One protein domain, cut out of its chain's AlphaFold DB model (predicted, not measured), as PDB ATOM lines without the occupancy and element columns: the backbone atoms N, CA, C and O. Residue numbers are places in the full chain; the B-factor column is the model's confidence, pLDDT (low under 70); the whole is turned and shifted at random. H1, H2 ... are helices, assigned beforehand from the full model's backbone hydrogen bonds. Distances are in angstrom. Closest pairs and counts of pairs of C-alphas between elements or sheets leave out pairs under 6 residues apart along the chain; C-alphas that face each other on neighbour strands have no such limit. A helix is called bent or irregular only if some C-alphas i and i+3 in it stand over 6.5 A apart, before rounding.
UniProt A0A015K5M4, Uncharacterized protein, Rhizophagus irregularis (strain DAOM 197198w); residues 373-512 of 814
ATOM      1  N   SER A 373      13.919  26.635 -23.283       88.31
ATOM      2  CA  SER A 373      12.768  26.148 -24.045       88.31
ATOM      3  C   SER A 373      12.563  24.637 -23.879       88.31
ATOM      4  O   SER A 373      13.519  23.874 -23.718       88.31
ATOM      5  N   THR A 374      11.316  24.165 -24.001       85.19
ATOM      6  CA  THR A 374      10.980  22.731 -23.896       85.19
ATOM      7  C   THR A 374      11.816  21.865 -24.843       85.19
ATOM      8  O   THR A 374      12.150  20.729 -24.518       85.19
ATOM      9  N   PHE A 375      12.168  22.400 -26.017       85.19
ATOM     10  CA  PHE A 375      13.020  21.709 -26.977       85.19
ATOM     11  C   PHE A 375      14.460  21.585 -26.471       85.19
ATOM     12  O   PHE A 375      14.951  20.466 -26.330       85.19
ATOM     13  N   SER A 376      15.115  22.703 -26.145       88.19
ATOM     14  CA  SER A 376      16.506  22.716 -25.672       88.19
ATOM     15  C   SER A 376      16.681  22.000 -24.338       88.19
ATOM     16  O   SER A 376      17.683  21.316 -24.140       88.19
ATOM     17  N   ARG A 377      15.685  22.079 -23.449       88.06
ATOM     18  CA  ARG A 377      15.637  21.282 -22.222       88.06
ATOM     19  C   ARG A 377      15.762  19.793 -22.542       88.06
ATOM     20  O   ARG A 377      16.676  19.152 -22.039       88.06
ATOM     21  N   GLY A 378      14.941  19.272 -23.457       83.19
ATOM     22  CA  GLY A 378      15.022  17.871 -23.882       83.19
ATOM     23  C   GLY A 378      16.396  17.485 -24.447       83.19
ATOM     24  O   GLY A 378      16.888  16.393 -24.164       83.19
ATOM     25  N   ILE A 379      17.061  18.384 -25.183       85.62
ATOM     26  CA  ILE A 379      18.433  18.169 -25.680       85.62
ATOM     27  C   ILE A 379      19.409  17.936 -24.530       85.62
ATOM     28  O   ILE A 379      20.127  16.934 -24.534       85.62
ATOM     29  N   PHE A 380      19.434  18.853 -23.564       87.62
ATOM     30  CA  PHE A 380      20.378  18.796 -22.455       87.62
ATOM     31  C   PHE A 380      20.057  17.668 -21.478       87.62
ATOM     32  O   PHE A 380      20.983  16.999 -21.045       87.62
ATOM     33  N   GLU A 381      18.787  17.372 -21.200       84.31
ATOM     34  CA  GLU A 381      18.393  16.213 -20.382       84.31
ATOM     35  C   GLU A 381      18.924  14.902 -20.993       84.31
ATOM     36  O   GLU A 381      19.614  14.134 -20.327       84.31
ATOM     37  N   ASN A 382      18.742  14.698 -22.305       78.12
ATOM     38  CA  ASN A 382      19.268  13.507 -22.990       78.12
ATOM     39  C   ASN A 382      20.799  13.487 -23.113       78.12
ATOM     40  O   ASN A 382      21.367  12.423 -23.357       78.12
ATOM     41  N   LEU A 383      21.465  14.641 -23.037       78.31
ATOM     42  CA  LEU A 383      22.924  14.735 -23.044       78.31
ATOM     43  C   LEU A 383      23.497  14.431 -21.652       78.31
ATOM     44  O   LEU A 383      24.491  13.719 -21.551       78.31
ATOM     45  N   LEU A 384      22.852  14.950 -20.604       79.88
ATOM     46  CA  LEU A 384      23.231  14.765 -19.204       79.88
ATOM     47  C   LEU A 384      23.030  13.311 -18.743       79.88
ATOM     48  O   LEU A 384      23.836  12.812 -17.962       79.88
ATOM     49  N   ASP A 385      22.021  12.621 -19.283       70.56
ATOM     50  CA  ASP A 385      21.762  11.191 -19.041       70.56
ATOM     51  C   ASP A 385      22.695  10.231 -19.785       70.56
ATOM     52  O   ASP A 385      22.718   9.024 -19.516       70.56
ATOM     53  N   ASP A 386      23.454  10.730 -20.758       64.44
ATOM     54  CA  ASP A 386      24.300   9.890 -21.587       64.44
ATOM     55  C   ASP A 386      25.625   9.599 -20.869       64.44
ATOM     56  O   ASP A 386      26.591  10.362 -20.948       64.44
ATOM     57  N   ASN A 387      25.691   8.452 -20.189       57.00
ATOM     58  CA  ASN A 387      26.892   7.982 -19.487       57.00
ATOM     59  C   ASN A 387      28.135   7.866 -20.391       57.00
ATOM     60  O   ASN A 387      29.252   7.874 -19.878       57.00
ATOM     61  N   LEU A 388      27.993   7.764 -21.720       55.12
ATOM     62  CA  LEU A 388      29.143   7.781 -22.636       55.12
ATOM     63  C   LEU A 388      29.720   9.194 -22.796       55.12
ATOM     64  O   LEU A 388      30.917   9.353 -23.045       55.12
ATOM     65  N   ILE A 389      28.874  10.212 -22.655       58.66
ATOM     66  CA  ILE A 389      29.228  11.625 -22.800       58.66
ATOM     67  C   ILE A 389      29.657  12.202 -21.445       58.66
ATOM     68  O   ILE A 389      30.700  12.861 -21.375       58.66
ATOM     69  N   MET A 390      28.908  11.887 -20.383       63.41
ATOM     70  CA  MET A 390      29.036  12.455 -19.034       63.41
ATOM     71  C   MET A 390      29.753  11.560 -18.013       63.41
ATOM     72  O   MET A 390      30.077  12.027 -16.921       63.41
ATOM     73  N   GLY A 391      30.006  10.287 -18.330       58.12
ATOM     74  CA  GLY A 391      30.607   9.342 -17.390       58.12
ATOM     75  C   GLY A 391      32.018   9.753 -16.958       58.12
ATOM     76  O   GLY A 391      32.892   9.970 -17.797       58.12
ATOM     77  N   ARG A 392      32.255   9.812 -15.641       53.19
ATOM     78  CA  ARG A 392      33.597   9.964 -15.056       53.19
ATOM     79  C   ARG A 392      34.227   8.589 -14.857       53.19
ATOM     80  O   ARG A 392      33.632   7.720 -14.222       53.19
ATOM     81  N   PHE A 393      35.448   8.383 -15.342       53.75
ATOM     82  CA  PHE A 393      36.216   7.210 -14.932       53.75
ATOM     83  C   PHE A 393      36.648   7.312 -13.471       53.75
ATOM     84  O   PHE A 393      37.128   8.354 -13.029       53.75
ATOM     85  N   LYS A 394      36.581   6.191 -12.744       49.06
ATOM     86  CA  LYS A 394      37.410   6.011 -11.547       49.06
ATOM     87  C   LYS A 394      38.861   5.878 -12.008       49.06
ATOM     88  O   LYS A 394      39.128   5.100 -12.924       49.06
ATOM     89  N   SER A 395      39.770   6.653 -11.414       44.56
ATOM     90  CA  SER A 395      41.189   6.617 -11.772       44.56
ATOM     91  C   SER A 395      41.704   5.177 -11.718       44.56
ATOM     92  O   SER A 395      41.533   4.472 -10.721       44.56
ATOM     93  N   LEU A 396      42.293   4.705 -12.819       49.12
ATOM     94  CA  LEU A 396      43.000   3.429 -12.799       49.12
ATOM     95  C   LEU A 396      44.247   3.589 -11.922       49.12
ATOM     96  O   LEU A 396      44.957   4.593 -12.010       49.12
ATOM     97  N   SER A 397      44.519   2.585 -11.088       47.06
ATOM     98  CA  SER A 397      45.759   2.490 -10.321       47.06
ATOM     99  C   SER A 397      46.981   2.624 -11.243       47.06
ATOM    100  O   SER A 397      46.954   2.184 -12.395       47.06
ATOM    101  N   LYS A 398      48.051   3.265 -10.740       46.16
ATOM    102  CA  LYS A 398      49.305   3.516 -11.475       46.16
ATOM    103  C   LYS A 398      49.747   2.255 -12.226       46.16
ATOM    104  O   LYS A 398      50.076   1.248 -11.600       46.16
ATOM    105  N   SER A 399      49.775   2.317 -13.558       46.34
ATOM    106  CA  SER A 399      50.326   1.229 -14.365       46.34
ATOM    107  C   SER A 399      51.857   1.276 -14.329       46.34
ATOM    108  O   SER A 399      52.448   2.342 -14.158       46.34
ATOM    109  N   VAL A 400      52.510   0.130 -14.536       43.78
ATOM    110  CA  VAL A 400      53.983   0.013 -14.588       43.78
ATOM    111  C   VAL A 400      54.574   0.692 -15.845       43.78
ATOM    112  O   VAL A 400      55.783   0.866 -15.952       43.78
ATOM    113  N   ASN A 401      53.736   1.107 -16.809       50.00
ATOM    114  CA  ASN A 401      54.157   1.698 -18.079       50.00
ATOM    115  C   ASN A 401      53.823   3.199 -18.146       50.00
ATOM    116  O   ASN A 401      52.661   3.592 -18.264       50.00
ATOM    117  N   ASN A 402      54.862   4.035 -18.163       54.12
ATOM    118  CA  ASN A 402      54.729   5.493 -18.206       54.12
ATOM    119  C   ASN A 402      53.959   6.007 -19.436       54.12
ATOM    120  O   ASN A 402      53.227   6.985 -19.310       54.12
ATOM    121  N   ASN A 403      54.022   5.324 -20.586       46.66
ATOM    122  CA  ASN A 403      53.266   5.725 -21.780       46.66
ATOM    123  C   ASN A 403      51.766   5.437 -21.648       46.66
ATOM    124  O   ASN A 403      50.945   6.213 -22.122       46.66
ATOM    125  N   VAL A 404      51.394   4.341 -20.979       47.22
ATOM    126  CA  VAL A 404      49.980   4.028 -20.706       47.22
ATOM    127  C   VAL A 404      49.418   5.006 -19.678       47.22
ATOM    128  O   VAL A 404      48.288   5.460 -19.820       47.22
ATOM    129  N   ASN A 405      50.221   5.391 -18.684       55.56
ATOM    130  CA  ASN A 405      49.835   6.433 -17.735       55.56
ATOM    131  C   ASN A 405      49.641   7.787 -18.435       55.56
ATOM    132  O   ASN A 405      48.652   8.455 -18.164       55.56
ATOM    133  N   TYR A 406      50.527   8.159 -19.366       56.78
ATOM    134  CA  TYR A 406      50.405   9.399 -20.136       56.78
ATOM    135  C   TYR A 406      49.134   9.435 -21.000       56.78
ATOM    136  O   TYR A 406      48.390  10.411 -20.960       56.78
ATOM    137  N   GLU A 407      48.833   8.355 -21.724       51.50
ATOM    138  CA  GLU A 407      47.602   8.263 -22.524       51.50
ATOM    139  C   GLU A 407      46.340   8.257 -21.647       51.50
ATOM    140  O   GLU A 407      45.358   8.916 -21.978       51.50
ATOM    141  N   ASN A 408      46.363   7.582 -20.494       55.16
ATOM    142  CA  ASN A 408      45.240   7.597 -19.553       55.16
ATOM    143  C   ASN A 408      44.994   8.994 -18.962       55.16
ATOM    144  O   ASN A 408      43.838   9.397 -18.838       55.16
ATOM    145  N   ILE A 409      46.059   9.735 -18.632       63.38
ATOM    146  CA  ILE A 409      45.969  11.134 -18.185       63.38
ATOM    147  C   ILE A 409      45.369  11.990 -19.301       63.38
ATOM    148  O   ILE A 409      44.383  12.680 -19.076       63.38
ATOM    149  N   ARG A 410      45.865  11.852 -20.533       62.16
ATOM    150  CA  ARG A 410      45.345  12.592 -21.688       62.16
ATOM    151  C   ARG A 410      43.859  12.322 -21.948       62.16
ATOM    152  O   ARG A 410      43.112  13.246 -22.251       62.16
ATOM    153  N   VAL A 411      43.415  11.069 -21.830       60.72
ATOM    154  CA  VAL A 411      41.995  10.702 -21.957       60.72
ATOM    155  C   VAL A 411      41.164  11.324 -20.832       60.72
ATOM    156  O   VAL A 411      40.084  11.849 -21.099       60.72
ATOM    157  N   TYR A 412      41.659  11.292 -19.594       64.38
ATOM    158  CA  TYR A 412      40.993  11.907 -18.445       64.38
ATOM    159  C   TYR A 412      40.872  13.434 -18.591       64.38
ATOM    160  O   TYR A 412      39.807  14.002 -18.331       64.38
ATOM    161  N   ASP A 413      41.924  14.093 -19.074       67.00
ATOM    162  CA  ASP A 413      41.946  15.539 -19.305       67.00
ATOM    163  C   ASP A 413      40.934  15.942 -20.387       67.00
ATOM    164  O   ASP A 413      40.135  16.853 -20.171       67.00
ATOM    165  N   LEU A 414      40.877  15.207 -21.505       66.44
ATOM    166  CA  LEU A 414      39.898  15.437 -22.578       66.44
ATOM    167  C   LEU A 414      38.449  15.247 -22.105       66.44
ATOM    168  O   LEU A 414      37.547  15.972 -22.528       66.44
ATOM    169  N   GLN A 415      38.202  14.284 -21.216       66.38
ATOM    170  CA  GLN A 415      36.876  14.094 -20.624       66.38
ATOM    171  C   GLN A 415      36.495  15.226 -19.680       66.38
ATOM    172  O   GLN A 415      35.355  15.690 -19.715       66.38
ATOM    173  N   THR A 416      37.440  15.676 -18.858       72.12
ATOM    174  CA  THR A 416      37.238  16.801 -17.942       72.12
ATOM    175  C   THR A 416      36.961  18.081 -18.724       72.12
ATOM    176  O   THR A 416      35.998  18.787 -18.427       72.12
ATOM    177  N   GLU A 417      37.729  18.339 -19.785       74.25
ATOM    178  CA  GLU A 417      37.505  19.463 -20.696       74.25
ATOM    179  C   GLU A 417      36.109  19.396 -21.332       74.25
ATOM    180  O   GLU A 417      35.376  20.385 -21.330       74.25
ATOM    181  N   ARG A 418      35.695  18.218 -21.816       79.19
ATOM    182  CA  ARG A 418      34.366  18.010 -22.409       79.19
ATOM    183  C   ARG A 418      33.239  18.256 -21.409       79.19
ATOM    184  O   ARG A 418      32.274  18.935 -21.752       79.19
ATOM    185  N   TYR A 419      33.353  17.705 -20.200       76.75
ATOM    186  CA  TYR A 419      32.375  17.885 -19.125       76.75
ATOM    187  C   TYR A 419      32.212  19.372 -18.792       76.75
ATOM    188  O   TYR A 419      31.099  19.897 -18.828       76.75
ATOM    189  N   ASN A 420      33.330  20.060 -18.551       81.56
ATOM    190  CA  ASN A 420      33.339  21.482 -18.214       81.56
ATOM    191  C   ASN A 420      32.737  22.322 -19.341       81.56
ATOM    192  O   ASN A 420      31.990  23.260 -19.088       81.56
ATOM    193  N   LEU A 421      33.022  21.969 -20.595       82.62
ATOM    194  CA  LEU A 421      32.484  22.685 -21.740       82.62
ATOM    195  C   LEU A 421      30.962  22.526 -21.869       82.62
ATOM    196  O   LEU A 421      30.274  23.509 -22.129       82.62
ATOM    197  N   ILE A 422      30.426  21.316 -21.683       84.81
ATOM    198  CA  ILE A 422      28.971  21.083 -21.693       84.81
ATOM    199  C   ILE A 422      28.297  21.883 -20.574       84.81
ATOM    200  O   ILE A 422      27.256  22.497 -20.806       84.81
ATOM    201  N   GLU A 423      28.912  21.920 -19.391       84.88
ATOM    202  CA  GLU A 423      28.429  22.719 -18.265       84.88
ATOM    203  C   GLU A 423      28.427  24.216 -18.605       84.88
ATOM    204  O   GLU A 423      27.392  24.861 -18.479       84.88
ATOM    205  N   VAL A 424      29.523  24.762 -19.143       87.38
ATOM    206  CA  VAL A 424      29.594  26.169 -19.586       87.38
ATOM    207  C   VAL A 424      28.504  26.496 -20.612       87.38
ATOM    208  O   VAL A 424      27.852  27.534 -20.509       87.38
ATOM    209  N   LEU A 425      28.267  25.611 -21.583       88.75
ATOM    210  CA  LEU A 425      27.245  25.821 -22.612       88.75
ATOM    211  C   LEU A 425      25.828  25.815 -22.039       88.75
ATOM    212  O   LEU A 425      25.009  26.613 -22.482       88.75
ATOM    213  N   LEU A 426      25.535  24.969 -21.049       87.50
ATOM    214  CA  LEU A 426      24.221  24.916 -20.397       87.50
ATOM    215  C   LEU A 426      23.848  26.253 -19.726       87.50
ATOM    216  O   LEU A 426      22.680  26.654 -19.725       87.50
ATOM    217  N   TYR A 427      24.833  26.962 -19.174       87.75
ATOM    218  CA  TYR A 427      24.636  28.261 -18.520       87.75
ATOM    219  C   TYR A 427      24.707  29.458 -19.475       87.75
ATOM    220  O   TYR A 427      24.460  30.586 -19.059       87.75
ATOM    221  N   LEU A 428      24.979  29.236 -20.759       88.06
ATOM    222  CA  LEU A 428      25.039  30.306 -21.744       88.06
ATOM    223  C   LEU A 428      23.632  30.645 -22.260       88.06
ATOM    224  O   LEU A 428      23.003  29.828 -22.922       88.06
ATOM    225  N   ASP A 429      23.129  31.856 -22.013       83.25
ATOM    226  CA  ASP A 429      21.768  32.256 -22.429       83.25
ATOM    227  C   ASP A 429      21.544  32.200 -23.945       83.25
ATOM    228  O   ASP A 429      20.438  31.952 -24.426       83.25
ATOM    229  N   SER A 430      22.604  32.401 -24.723       88.06
ATOM    230  CA  SER A 430      22.531  32.399 -26.178       88.06
ATOM    231  C   SER A 430      22.428  30.989 -26.784       88.06
ATOM    232  O   SER A 430      22.052  30.865 -27.953       88.06
ATOM    233  N   ILE A 431      22.680  29.924 -26.004       90.50
ATOM    234  CA  ILE A 431      22.628  28.540 -26.499       90.50
ATOM    235  C   ILE A 431      21.210  28.120 -26.886       90.50
ATOM    236  O   ILE A 431      21.029  27.434 -27.888       90.50
ATOM    237  N   ASP A 432      20.192  28.563 -26.141       90.31
ATOM    238  CA  ASP A 432      18.802  28.166 -26.385       90.31
ATOM    239  C   ASP A 432      18.331  28.657 -27.759       90.31
ATOM    240  O   ASP A 432      17.792  27.893 -28.562       90.31
ATOM    241  N   LYS A 433      18.645  29.920 -28.079       91.25
ATOM    242  CA  LYS A 433      18.355  30.520 -29.387       91.25
ATOM    243  C   LYS A 433      19.091  29.800 -30.519       91.25
ATOM    244  O   LYS A 433      18.512  29.603 -31.586       91.25
ATOM    245  N   LEU A 434      20.338  29.379 -30.293       93.19
ATOM    246  CA  LEU A 434      21.109  28.631 -31.289       93.19
ATOM    247  C   LEU A 434      20.480  27.264 -31.587       93.19
ATOM    248  O   LEU A 434      20.284  26.929 -32.754       93.19
ATOM    249  N   LEU A 435      20.123  26.492 -30.556       92.69
ATOM    250  CA  LEU A 435      19.528  25.162 -30.736       92.69
ATOM    251  C   LEU A 435      18.172  25.234 -31.456       92.69
ATOM    252  O   LEU A 435      17.889  24.401 -32.320       92.69
ATOM    253  N   GLN A 436      17.360  26.253 -31.160       90.25
ATOM    254  CA  GLN A 436      16.107  26.516 -31.877       90.25
ATOM    255  C   GLN A 436      16.345  26.947 -33.332       90.25
ATOM    256  O   GLN A 436      15.642  26.490 -34.234       90.25
ATOM    257  N   SER A 437      17.359  27.780 -33.587       91.94
ATOM    258  CA  SER A 437      17.751  28.165 -34.950       91.94
ATOM    259  C   SER A 437      18.130  26.937 -35.783       91.94
ATOM    260  O   SER A 437      17.580  26.724 -36.867       91.94
ATOM    261  N   TRP A 438      18.977  26.057 -35.241       91.69
ATOM    262  CA  TRP A 438      19.336  24.797 -35.895       91.69
ATOM    263  C   TRP A 438      18.124  23.909 -36.154       91.69
ATOM    264  O   TRP A 438      17.998  23.361 -37.249       91.69
ATOM    265  N   GLN A 439      17.199  23.797 -35.195       88.75
ATOM    266  CA  GLN A 439      15.953  23.059 -35.391       88.75
ATOM    267  C   GLN A 439      15.160  23.594 -36.594       88.75
ATOM    268  O   GLN A 439      14.681  22.805 -37.412       88.75
ATOM    269  N   ASN A 440      15.026  24.914 -36.724       86.31
ATOM    270  CA  ASN A 440      14.295  25.534 -37.829       86.31
ATOM    271  C   ASN A 440      14.983  25.296 -39.176       86.31
ATOM    272  O   ASN A 440      14.318  24.933 -40.144       86.31
ATOM    273  N   ILE A 441      16.313  25.404 -39.229       82.56
ATOM    274  CA  ILE A 441      17.090  25.082 -40.434       82.56
ATOM    275  C   ILE A 441      16.869  23.620 -40.843       82.56
ATOM    276  O   ILE A 441      16.584  23.337 -42.005       82.56
ATOM    277  N   ILE A 442      16.931  22.684 -39.892       78.81
ATOM    278  CA  ILE A 442      16.723  21.250 -40.151       78.81
ATOM    279  C   ILE A 442      15.298  20.973 -40.658       78.81
ATOM    280  O   ILE A 442      15.123  20.178 -41.584       78.81
ATOM    281  N   LYS A 443      14.280  21.640 -40.098       76.75
ATOM    282  CA  LYS A 443      12.893  21.549 -40.584       76.75
ATOM    283  C   LYS A 443      12.753  22.076 -42.013       76.75
ATOM    284  O   LYS A 443      12.122  21.414 -42.834       76.75
ATOM    285  N   ASN A 444      13.378  23.210 -42.327       80.38
ATOM    286  CA  ASN A 444      13.369  23.778 -43.676       80.38
ATOM    287  C   ASN A 444      14.048  22.841 -44.681       80.38
ATOM    288  O   ASN A 444      13.488  22.574 -45.738       80.38
ATOM    289  N   ILE A 445      15.189  22.249 -44.318       74.50
ATOM    290  CA  ILE A 445      15.875  21.243 -45.141       74.50
ATOM    291  C   ILE A 445      14.960  20.041 -45.434       74.50
ATOM    292  O   ILE A 445      14.919  19.551 -46.564       74.50
ATOM    293  N   ALA A 446      14.215  19.560 -44.433       65.62
ATOM    294  CA  ALA A 446      13.274  18.453 -44.609       65.62
ATOM    295  C   ALA A 446      12.122  18.806 -45.561       65.62
ATOM    296  O   ALA A 446      11.692  17.955 -46.343       65.62
ATOM    297  N   HIS A 447      11.655  20.056 -45.512       69.44
ATOM    298  CA  HIS A 447      10.622  20.581 -46.400       69.44
ATOM    299  C   HIS A 447      11.131  20.744 -47.841       69.44
ATOM    300  O   HIS A 447      10.492  20.278 -48.781       69.44
ATOM    301  N   GLU A 448      12.314  21.329 -48.030       75.50
ATOM    302  CA  GLU A 448      12.922  21.528 -49.355       75.50
ATOM    303  C   GLU A 448      13.296  20.217 -50.053       75.50
ATOM    304  O   GLU A 448      13.326  20.147 -51.281       75.50
ATOM    305  N   ALA A 449      13.567  19.160 -49.288       68.50
ATOM    306  CA  ALA A 449      13.883  17.845 -49.832       68.50
ATOM    307  C   ALA A 449      12.705  17.174 -50.559       68.50
ATOM    308  O   ALA A 449      12.903  16.168 -51.252       68.50
ATOM    309  N   ILE A 450      11.479  17.678 -50.391       66.69
ATOM    310  CA  ILE A 450      10.267  17.088 -50.966       66.69
ATOM    311  C   ILE A 450      10.305  17.203 -52.501       66.69
ATOM    312  O   ILE A 450      10.459  18.300 -53.044       66.69
ATOM    313  N   PRO A 451      10.196  16.081 -53.241       66.94
ATOM    314  CA  PRO A 451      10.264  16.105 -54.696       66.94
ATOM    315  C   PRO A 451       9.059  16.835 -55.301       66.94
ATOM    316  O   PRO A 451       7.921  16.633 -54.892       66.94
ATOM    317  N   LYS A 452       9.310  17.641 -56.342       68.06
ATOM    318  CA  LYS A 452       8.263  18.396 -57.057       68.06
ATOM    319  C   LYS A 452       7.285  17.513 -57.841       68.06
ATOM    320  O   LYS A 452       6.158  17.928 -58.076       68.06
ATOM    321  N   LYS A 453       7.729  16.334 -58.293       61.75
ATOM    322  CA  LYS A 453       6.879  15.327 -58.942       61.75
ATOM    323  C   LYS A 453       6.597  14.216 -57.941       61.75
ATOM    324  O   LYS A 453       7.531  13.556 -57.485       61.75
ATOM    325  N   ILE A 454       5.324  14.036 -57.614       60.06
ATOM    326  CA  ILE A 454       4.843  12.988 -56.717       60.06
ATOM    327  C   ILE A 454       4.554  11.755 -57.581       60.06
ATOM    328  O   ILE A 454       3.899  11.849 -58.612       60.06
ATOM    329  N   GLY A 455       5.124  10.615 -57.207       61.97
ATOM    330  CA  GLY A 455       5.013   9.341 -57.921       61.97
ATOM    331  C   GLY A 455       5.562   8.216 -57.052       61.97
ATOM    332  O   GLY A 455       6.083   8.482 -55.981       61.97
ATOM    333  N   VAL A 456       5.500   6.961 -57.483       55.50
ATOM    334  CA  VAL A 456       5.734   5.757 -56.645       55.50
ATOM    335  C   VAL A 456       7.107   5.736 -55.941       55.50
ATOM    336  O   VAL A 456       7.273   5.146 -54.872       55.50
ATOM    337  N   GLN A 457       8.103   6.436 -56.494       55.84
ATOM    338  CA  GLN A 457       9.442   6.567 -55.906       55.84
ATOM    339  C   GLN A 457       9.608   7.761 -54.951       55.84
ATOM    340  O   GLN A 457      10.689   7.922 -54.385       55.84
ATOM    341  N   TRP A 458       8.571   8.576 -54.720       64.00
ATOM    342  CA  TRP A 458       8.664   9.846 -53.988       64.00
ATOM    343  C   TRP A 458       9.329   9.690 -52.624       64.00
ATOM    344  O   TRP A 458      10.153  10.518 -52.261       64.00
ATOM    345  N   LEU A 459       9.034   8.615 -51.886       56.72
ATOM    346  CA  LEU A 459       9.589   8.401 -50.552       56.72
ATOM    347  C   LEU A 459      11.090   8.105 -50.610       56.72
ATOM    348  O   LEU A 459      11.855   8.578 -49.768       56.72
ATOM    349  N   ALA A 460      11.521   7.332 -51.609       56.62
ATOM    350  CA  ALA A 460      12.930   7.047 -51.845       56.62
ATOM    351  C   ALA A 460      13.670   8.310 -52.312       56.62
ATOM    352  O   ALA A 460      14.756   8.604 -51.813       56.62
ATOM    353  N   THR A 461      13.055   9.091 -53.203       61.03
ATOM    354  CA  THR A 461      13.586  10.366 -53.699       61.03
ATOM    355  C   THR A 461      13.683  11.411 -52.589       61.03
ATOM    356  O   THR A 461      14.743  12.000 -52.410       61.03
ATOM    357  N   TRP A 462      12.628  11.590 -51.791       65.81
ATOM    358  CA  TRP A 462      12.606  12.480 -50.630       65.81
ATOM    359  C   TRP A 462      13.663  12.076 -49.608       65.81
ATOM    360  O   TRP A 462      14.469  12.909 -49.211       65.81
ATOM    361  N   SER A 463      13.733  10.789 -49.248       54.84
ATOM    362  CA  SER A 463      14.754  10.288 -48.318       54.84
ATOM    363  C   SER A 463      16.166  10.576 -48.835       54.84
ATOM    364  O   SER A 463      17.023  11.019 -48.077       54.84
ATOM    365  N   SER A 464      16.406  10.370 -50.134       55.41
ATOM    366  CA  SER A 464      17.700  10.648 -50.761       55.41
ATOM    367  C   SER A 464      18.032  12.142 -50.794       55.41
ATOM    368  O   SER A 464      19.182  12.509 -50.558       55.41
ATOM    369  N   HIS A 465      17.067  13.006 -51.109       63.78
ATOM    370  CA  HIS A 465      17.255  14.458 -51.118       63.78
ATOM    371  C   HIS A 465      17.482  14.997 -49.709       63.78
ATOM    372  O   HIS A 465      18.398  15.785 -49.497       63.78
ATOM    373  N   PHE A 466      16.704  14.524 -48.739       59.78
ATOM    374  CA  PHE A 466      16.816  14.946 -47.352       59.78
ATOM    375  C   PHE A 466      18.161  14.515 -46.760       59.78
ATOM    376  O   PHE A 466      18.848  15.330 -46.147       59.78
ATOM    377  N   GLU A 467      18.602  13.281 -47.033       54.94
ATOM    378  CA  GLU A 467      19.929  12.792 -46.642       54.94
ATOM    379  C   GLU A 467      21.035  13.642 -47.284       54.94
ATOM    380  O   GLU A 467      21.988  14.035 -46.613       54.94
ATOM    381  N   LEU A 468      20.907  13.975 -48.571       53.78
ATOM    382  CA  LEU A 468      21.869  14.824 -49.273       53.78
ATOM    383  C   LEU A 468      21.942  16.232 -48.664       53.78
ATOM    384  O   LEU A 468      23.039  16.722 -48.397       53.78
ATOM    385  N   TYR A 469      20.801  16.884 -48.450       59.12
ATOM    386  CA  TYR A 469      20.738  18.264 -47.966       59.12
ATOM    387  C   TYR A 469      21.188  18.379 -46.512       59.12
ATOM    388  O   TYR A 469      21.967  19.273 -46.178       59.12
ATOM    389  N   LEU A 470      20.790  17.433 -45.662       61.16
ATOM    390  CA  LEU A 470      21.223  17.406 -44.270       61.16
ATOM    391  C   LEU A 470      22.726  17.123 -44.150       61.16
ATOM    392  O   LEU A 470      23.411  17.787 -43.372       61.16
ATOM    393  N   ASN A 471      23.265  16.205 -44.962       54.03
ATOM    394  CA  ASN A 471      24.708  15.978 -45.024       54.03
ATOM    395  C   ASN A 471      25.446  17.232 -45.499       54.03
ATOM    396  O   ASN A 471      26.454  17.597 -44.901       54.03
ATOM    397  N   ASN A 472      24.947  17.929 -46.524       56.69
ATOM    398  CA  ASN A 472      25.546  19.185 -46.983       56.69
ATOM    399  C   ASN A 472      25.578  20.231 -45.861       56.69
ATOM    400  O   ASN A 472      26.616  20.860 -45.652       56.69
ATOM    401  N   TYR A 473      24.495  20.368 -45.092       64.06
ATOM    402  CA  TYR A 473      24.456  21.262 -43.936       64.06
ATOM    403  C   TYR A 473      25.495  20.867 -42.876       64.06
ATOM    404  O   TYR A 473      26.319  21.699 -42.494       64.06
ATOM    405  N   GLN A 474      25.564  19.590 -42.487       57.16
ATOM    406  CA  GLN A 474      26.577  19.085 -41.548       57.16
ATOM    407  C   GLN A 474      28.020  19.273 -42.062       57.16
ATOM    408  O   GLN A 474      28.922  19.557 -41.272       57.16
ATOM    409  N   CYS A 475      28.253  19.163 -43.374       51.34
ATOM    410  CA  CYS A 475      29.568  19.342 -44.004       51.34
ATOM    411  C   CYS A 475      29.969  20.812 -44.185       51.34
ATOM    412  O   CYS A 475      31.161  21.101 -44.259       51.34
ATOM    413  N   SER A 476      29.000  21.728 -44.277       54.78
ATOM    414  CA  SER A 476      29.234  23.140 -44.612       54.78
ATOM    415  C   SER A 476      30.082  23.889 -43.581       54.78
ATOM    416  O   SER A 476      30.705  24.895 -43.901       54.78
ATOM    417  N   GLY A 477      30.086  23.422 -42.328       57.16
ATOM    418  CA  GLY A 477      30.710  24.126 -41.209       57.16
ATOM    419  C   GLY A 477      29.977  25.402 -40.781       57.16
ATOM    420  O   GLY A 477      30.409  26.012 -39.807       57.16
ATOM    421  N   ILE A 478      28.871  25.780 -41.440       70.00
ATOM    422  CA  ILE A 478      28.068  26.972 -41.114       70.00
ATOM    423  C   ILE A 478      27.541  26.879 -39.681       70.00
ATOM    424  O   ILE A 478      27.760  27.793 -38.896       70.00
ATOM    425  N   TRP A 479      26.972  25.729 -39.306       79.25
ATOM    426  CA  TRP A 479      26.534  25.457 -37.933       79.25
ATOM    427  C   TRP A 479      27.660  25.683 -36.911       79.25
ATOM    428  O   TRP A 479      27.429  26.209 -35.831       79.25
ATOM    429  N   TYR A 480      28.910  25.344 -37.247       77.38
ATOM    430  CA  TYR A 480      30.034  25.544 -36.333       77.38
ATOM    431  C   TYR A 480      30.445  27.018 -36.242       77.38
ATOM    432  O   TYR A 480      30.813  27.477 -35.168       77.38
ATOM    433  N   GLN A 481      30.345  27.780 -37.336       76.06
ATOM    434  CA  GLN A 481      30.577  29.228 -37.309       76.06
ATOM    435  C   GLN A 481      29.506  29.958 -36.494       76.06
ATOM    436  O   GLN A 481      29.841  30.815 -35.679       76.06
ATOM    437  N   GLU A 482      28.236  29.575 -36.645       83.31
ATOM    438  CA  GLU A 482      27.135  30.067 -35.807       83.31
ATOM    439  C   GLU A 482      27.390  29.752 -34.332       83.31
ATOM    440  O   GLU A 482      27.275  30.630 -33.480       83.31
ATOM    441  N   PHE A 483      27.816  28.520 -34.036       84.62
ATOM    442  CA  PHE A 483      28.207  28.119 -32.690       84.62
ATOM    443  C   PHE A 483      29.331  29.002 -32.138       84.62
ATOM    444  O   PHE A 483      29.184  29.556 -31.055       84.62
ATOM    445  N   LEU A 484      30.423  29.207 -32.883       82.56
ATOM    446  CA  LEU A 484      31.540  30.053 -32.445       82.56
ATOM    447  C   LEU A 484      31.127  31.512 -32.215       82.56
ATOM    448  O   LEU A 484      31.536  32.110 -31.218       82.56
ATOM    449  N   ALA A 485      30.306  32.075 -33.102       85.88
ATOM    450  CA  ALA A 485      29.812  33.445 -32.982       85.88
ATOM    451  C   ALA A 485      28.943  33.636 -31.728       85.88
ATOM    452  O   ALA A 485      29.024  34.669 -31.059       85.88
ATOM    453  N   VAL A 486      28.135  32.624 -31.402       86.38
ATOM    454  CA  VAL A 486      27.227  32.622 -30.253       86.38
ATOM    455  C   VAL A 486      27.961  32.368 -28.938       86.38
ATOM    456  O   VAL A 486      27.625  33.002 -27.934       86.38
ATOM    457  N   THR A 487      28.940  31.461 -28.924       83.88
ATOM    458  CA  THR A 487      29.605  31.040 -27.685       83.88
ATOM    459  C   THR A 487      30.826  31.878 -27.332       83.88
ATOM    460  O   THR A 487      31.130  32.001 -26.150       83.88
ATOM    461  N   LYS A 488      31.535  32.451 -28.318       81.94
ATOM    462  CA  LYS A 488      32.774  33.240 -28.124       81.94
ATOM    463  C   LYS A 488      33.839  32.544 -27.255       81.94
ATOM    464  O   LYS A 488      34.645  33.201 -26.605       81.94
ATOM    465  N   LEU A 489      33.837  31.211 -27.227       76.44
ATOM    466  CA  LEU A 489      34.774  30.413 -26.432       76.44
ATOM    467  C   LEU A 489      36.113  30.260 -27.166       76.44
ATOM    468  O   LEU A 489      36.155  30.281 -28.399       76.44
ATOM    469  N   HIS A 490      37.198  30.072 -26.410       70.38
ATOM    470  CA  HIS A 490      38.523  29.833 -26.978       70.38
ATOM    471  C   HIS A 490      38.553  28.546 -27.819       70.38
ATOM    472  O   HIS A 490      38.032  27.524 -27.371       70.38
ATOM    473  N   PRO A 491      39.191  28.568 -29.003       59.25
ATOM    474  CA  PRO A 491      39.194  27.433 -29.914       59.25
ATOM    475  C   PRO A 491      39.935  26.231 -29.315       59.25
ATOM    476  O   PRO A 491      41.147  26.282 -29.112       59.25
ATOM    477  N   SER A 492      39.217  25.124 -29.102       65.31
ATOM    478  CA  SER A 492      39.801  23.821 -28.749       65.31
ATOM    479  C   SER A 492      39.274  22.692 -29.642       65.31
ATOM    480  O   SER A 492      38.202  22.790 -30.250       65.31
ATOM    481  N   SER A 493      40.022  21.588 -29.748       57.16
ATOM    482  CA  SER A 493      39.567  20.398 -30.487       57.16
ATOM    483  C   SER A 493      38.295  19.795 -29.883       57.16
ATOM    484  O   SER A 493      37.434  19.299 -30.613       57.16
ATOM    485  N   THR A 494      38.152  19.896 -28.561       67.00
ATOM    486  CA  THR A 494      37.007  19.407 -27.783       67.00
ATOM    487  C   THR A 494      35.758  20.257 -28.031       67.00
ATOM    488  O   THR A 494      34.643  19.735 -28.069       67.00
ATOM    489  N   GLN A 495      35.927  21.549 -28.325       68.06
ATOM    490  CA  GLN A 495      34.829  22.460 -28.640       68.06
ATOM    491  C   GLN A 495      34.039  22.056 -29.882       68.06
ATOM    492  O   GLN A 495      32.806  22.012 -29.862       68.06
ATOM    493  N   ARG A 496      34.742  21.704 -30.958       67.38
ATOM    494  CA  ARG A 496      34.097  21.243 -32.191       67.38
ATOM    495  C   ARG A 496      33.365  19.919 -31.993       67.38
ATOM    496  O   ARG A 496      32.296  19.735 -32.570       67.38
ATOM    497  N   LEU A 497      33.915  19.030 -31.165       68.56
ATOM    498  CA  LEU A 497      33.276  17.768 -30.797       68.56
ATOM    499  C   LEU A 497      31.962  18.008 -30.040       68.56
ATOM    500  O   LEU A 497      30.942  17.426 -30.400       68.56
ATOM    501  N   VAL A 498      31.955  18.887 -29.036       72.75
ATOM    502  CA  VAL A 498      30.742  19.187 -28.253       72.75
ATOM    503  C   VAL A 498      29.678  19.889 -29.095       72.75
ATOM    504  O   VAL A 498      28.517  19.482 -29.063       72.75
ATOM    505  N   ALA A 499      30.058  20.880 -29.907       74.75
ATOM    506  CA  ALA A 499      29.136  21.558 -30.824       74.75
ATOM    507  C   ALA A 499      28.455  20.568 -31.780       74.75
ATOM    508  O   ALA A 499      27.252  20.631 -32.036       74.75
ATOM    509  N   TYR A 500      29.233  19.608 -32.270       73.12
ATOM    510  CA  TYR A 500      28.741  18.548 -33.124       73.12
ATOM    511  C   TYR A 500      27.790  17.609 -32.383       73.12
ATOM    512  O   TYR A 500      26.706  17.364 -32.894       73.12
ATOM    513  N   LEU A 501      28.124  17.137 -31.175       70.38
ATOM    514  CA  LEU A 501      27.227  16.305 -30.357       70.38
ATOM    515  C   LEU A 501      25.876  16.992 -30.099       70.38
ATOM    516  O   LEU A 501      24.831  16.350 -30.218       70.38
ATOM    517  N   LEU A 502      25.884  18.299 -29.820       79.69
ATOM    518  CA  LEU A 502      24.665  19.093 -29.662       79.69
ATOM    519  C   LEU A 502      23.822  19.108 -30.941       79.69
ATOM    520  O   LEU A 502      22.634  18.799 -30.883       79.69
ATOM    521  N   LEU A 503      24.429  19.374 -32.104       76.69
ATOM    522  CA  LEU A 503      23.728  19.363 -33.397       76.69
ATOM    523  C   LEU A 503      23.019  18.023 -33.663       76.69
ATOM    524  O   LEU A 503      21.947  17.982 -34.260       76.69
ATOM    525  N   GLN A 504      23.581  16.915 -33.189       70.06
ATOM    526  CA  GLN A 504      22.994  15.582 -33.368       70.06
ATOM    527  C   GLN A 504      21.803  15.344 -32.496       70.06
ATOM    528  O   GLN A 504      20.791  14.842 -32.973       70.06
ATOM    529  N   LYS A 505      21.912  15.742 -31.232       77.31
ATOM    530  CA  LYS A 505      20.772  15.693 -30.336       77.31
ATOM    531  C   LYS A 505      19.652  16.582 -30.875       77.31
ATOM    532  O   LYS A 505      18.502  16.164 -30.785       77.31
ATOM    533  N   VAL A 506      19.965  17.726 -31.503       80.94
ATOM    534  CA  VAL A 506      18.972  18.583 -32.185       80.94
ATOM    535  C   VAL A 506      18.298  17.840 -33.334       80.94
ATOM    536  O   VAL A 506      17.070  17.812 -33.383       80.94
ATOM    537  N   ILE A 507      19.054  17.200 -34.232       70.31
ATOM    538  CA  ILE A 507      18.486  16.403 -35.335       70.31
ATOM    539  C   ILE A 507      17.605  15.279 -34.783       70.31
ATOM    540  O   ILE A 507      16.448  15.156 -35.181       70.31
ATOM    541  N   GLU A 508      18.117  14.508 -33.824       69.38
ATOM    542  CA  GLU A 508      17.399  13.411 -33.175       69.38
ATOM    543  C   GLU A 508      16.081  13.904 -32.565       69.38
ATOM    544  O   GLU A 508      15.020  13.364 -32.868       69.38
ATOM    545  N   HIS A 509      16.117  14.966 -31.758       72.44
ATOM    546  CA  HIS A 509      14.933  15.516 -31.093       72.44
ATOM    547  C   HIS A 509      13.952  16.195 -32.038       72.44
ATOM    548  O   HIS A 509      12.766  16.261 -31.717       72.44
ATOM    549  N   THR A 510      14.408  16.690 -33.187       72.38
ATOM    550  CA  THR A 510      13.522  17.298 -34.189       72.38
ATOM    551  C   THR A 510      12.545  16.269 -34.757       72.38
ATOM    552  O   THR A 510      11.396  16.613 -35.023       72.38
ATOM    553  N   PHE A 511      12.969  15.006 -34.878       64.56
ATOM    554  CA  PHE A 511      12.167  13.919 -35.457       64.56
ATOM    555  C   PHE A 511      11.810  12.806 -34.457       64.56
ATOM    556  O   PHE A 511      11.190  11.806 -34.832       64.56
ATOM    557  N   LYS A 512      12.180  12.954 -33.178       64.56
ATOM    558  CA  LYS A 512      11.821  12.014 -32.109       64.56
ATOM    559  C   LYS A 512      10.298  11.972 -31.977       64.56
ATOM    560  O   LYS A 512       9.647  13.011 -31.899       64.56
TER     561      LYS A 512
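AT A GLANCE: This is residues 373 to 512 of the 814 residues of an uncharacterized protein of Rhizophagus irregularis (strain DAOM 197198w) (UniProt A0A015K5M4). Two long helices, H3 and H4, come near each other at their ends to make a wide corner like a V, and H7 crosses between the two arms as a bar through the middle. H1 packs on one side of this V and H6 on the other, while H5 folds back beside the far part of H4; a long link, residues 391 to 401, leads to the far end of H3. The printed part has 140 residues with seven named helices, H1 to H7 in that order, and no named strand: the class is all helix. The whole is loose, with a radius of gyration of the C-alphas of 18.9 A, and only just elongated, with spans of 66 by 33 by 26 A.

IN THESE COORDINATES: Find C-alpha 374 at (10.980, 22.731, -23.896), where H1 begins and runs through residues 374 to 384. H2 is short, residues 387 to 390. Look next for C-alpha 402 at (54.729, 5.493, -18.206); from there H3 runs through residues 402 to 426, 36.2 A from first to last C-alpha. H4, residues 430 to 448, covers 27.3 A, and H5, residues 458 to 476, covers 26.2 A. H6 takes residues 478 to 487. H7, residues 493 to 511, covers 28.6 A and ends with C-alpha 511 at (12.167, 13.919, -35.457).

HOW THE PARTS SIT: Start at the hubs, H4 and H7, which touch four helices each. They touch one another at a steep tilt of 54 degrees, with C-alphas 439 and 506 closest at 6.3 A. Residues 414 to 422 of H3 touch H7 at a steep tilt of 52 degrees; the closest C-alphas, of Arg 418 and Thr 494, are 6.1 A apart. H1 touches H7, with C-alphas 379 and 505 closest at 5.8 A, and touches residues 432 to 436 of H4, with C-alphas 376 and 432 closest at 6.0 A. H6 touches H4 at a shallow tilt of 16 degrees, opposite ways; C-alphas 430 and 486 are closest, 6.2 A. H4 and H5 form a helical hairpin, their steep tilt of 36 degrees only just beyond shallow, and C-alphas 446 and 466 are closest at 5.7 A. H1 and H2 touch only at the corner, and only just, with 3 pairs of C-alphas within 8 A; the closest, 384 and 390, are 6.3 A apart. H5 and H7 are apart. In H1, H3, H4, H5 and H6 each O i to N i+4 pair is within hydrogen-bond range; in H7 14 of 15 are, and H2 is too short for such a pair.

THE WHOLE: Look at Val 400 and Lys 453 for the two C-alphas farthest apart, 66.5 A. The printed part has no cut, and its long link is H2 to H3. The mean pLDDT of the printed part is 70.0, and 71 residues are under 70, among them residues 386 to 415 and 449 to 477 of this model.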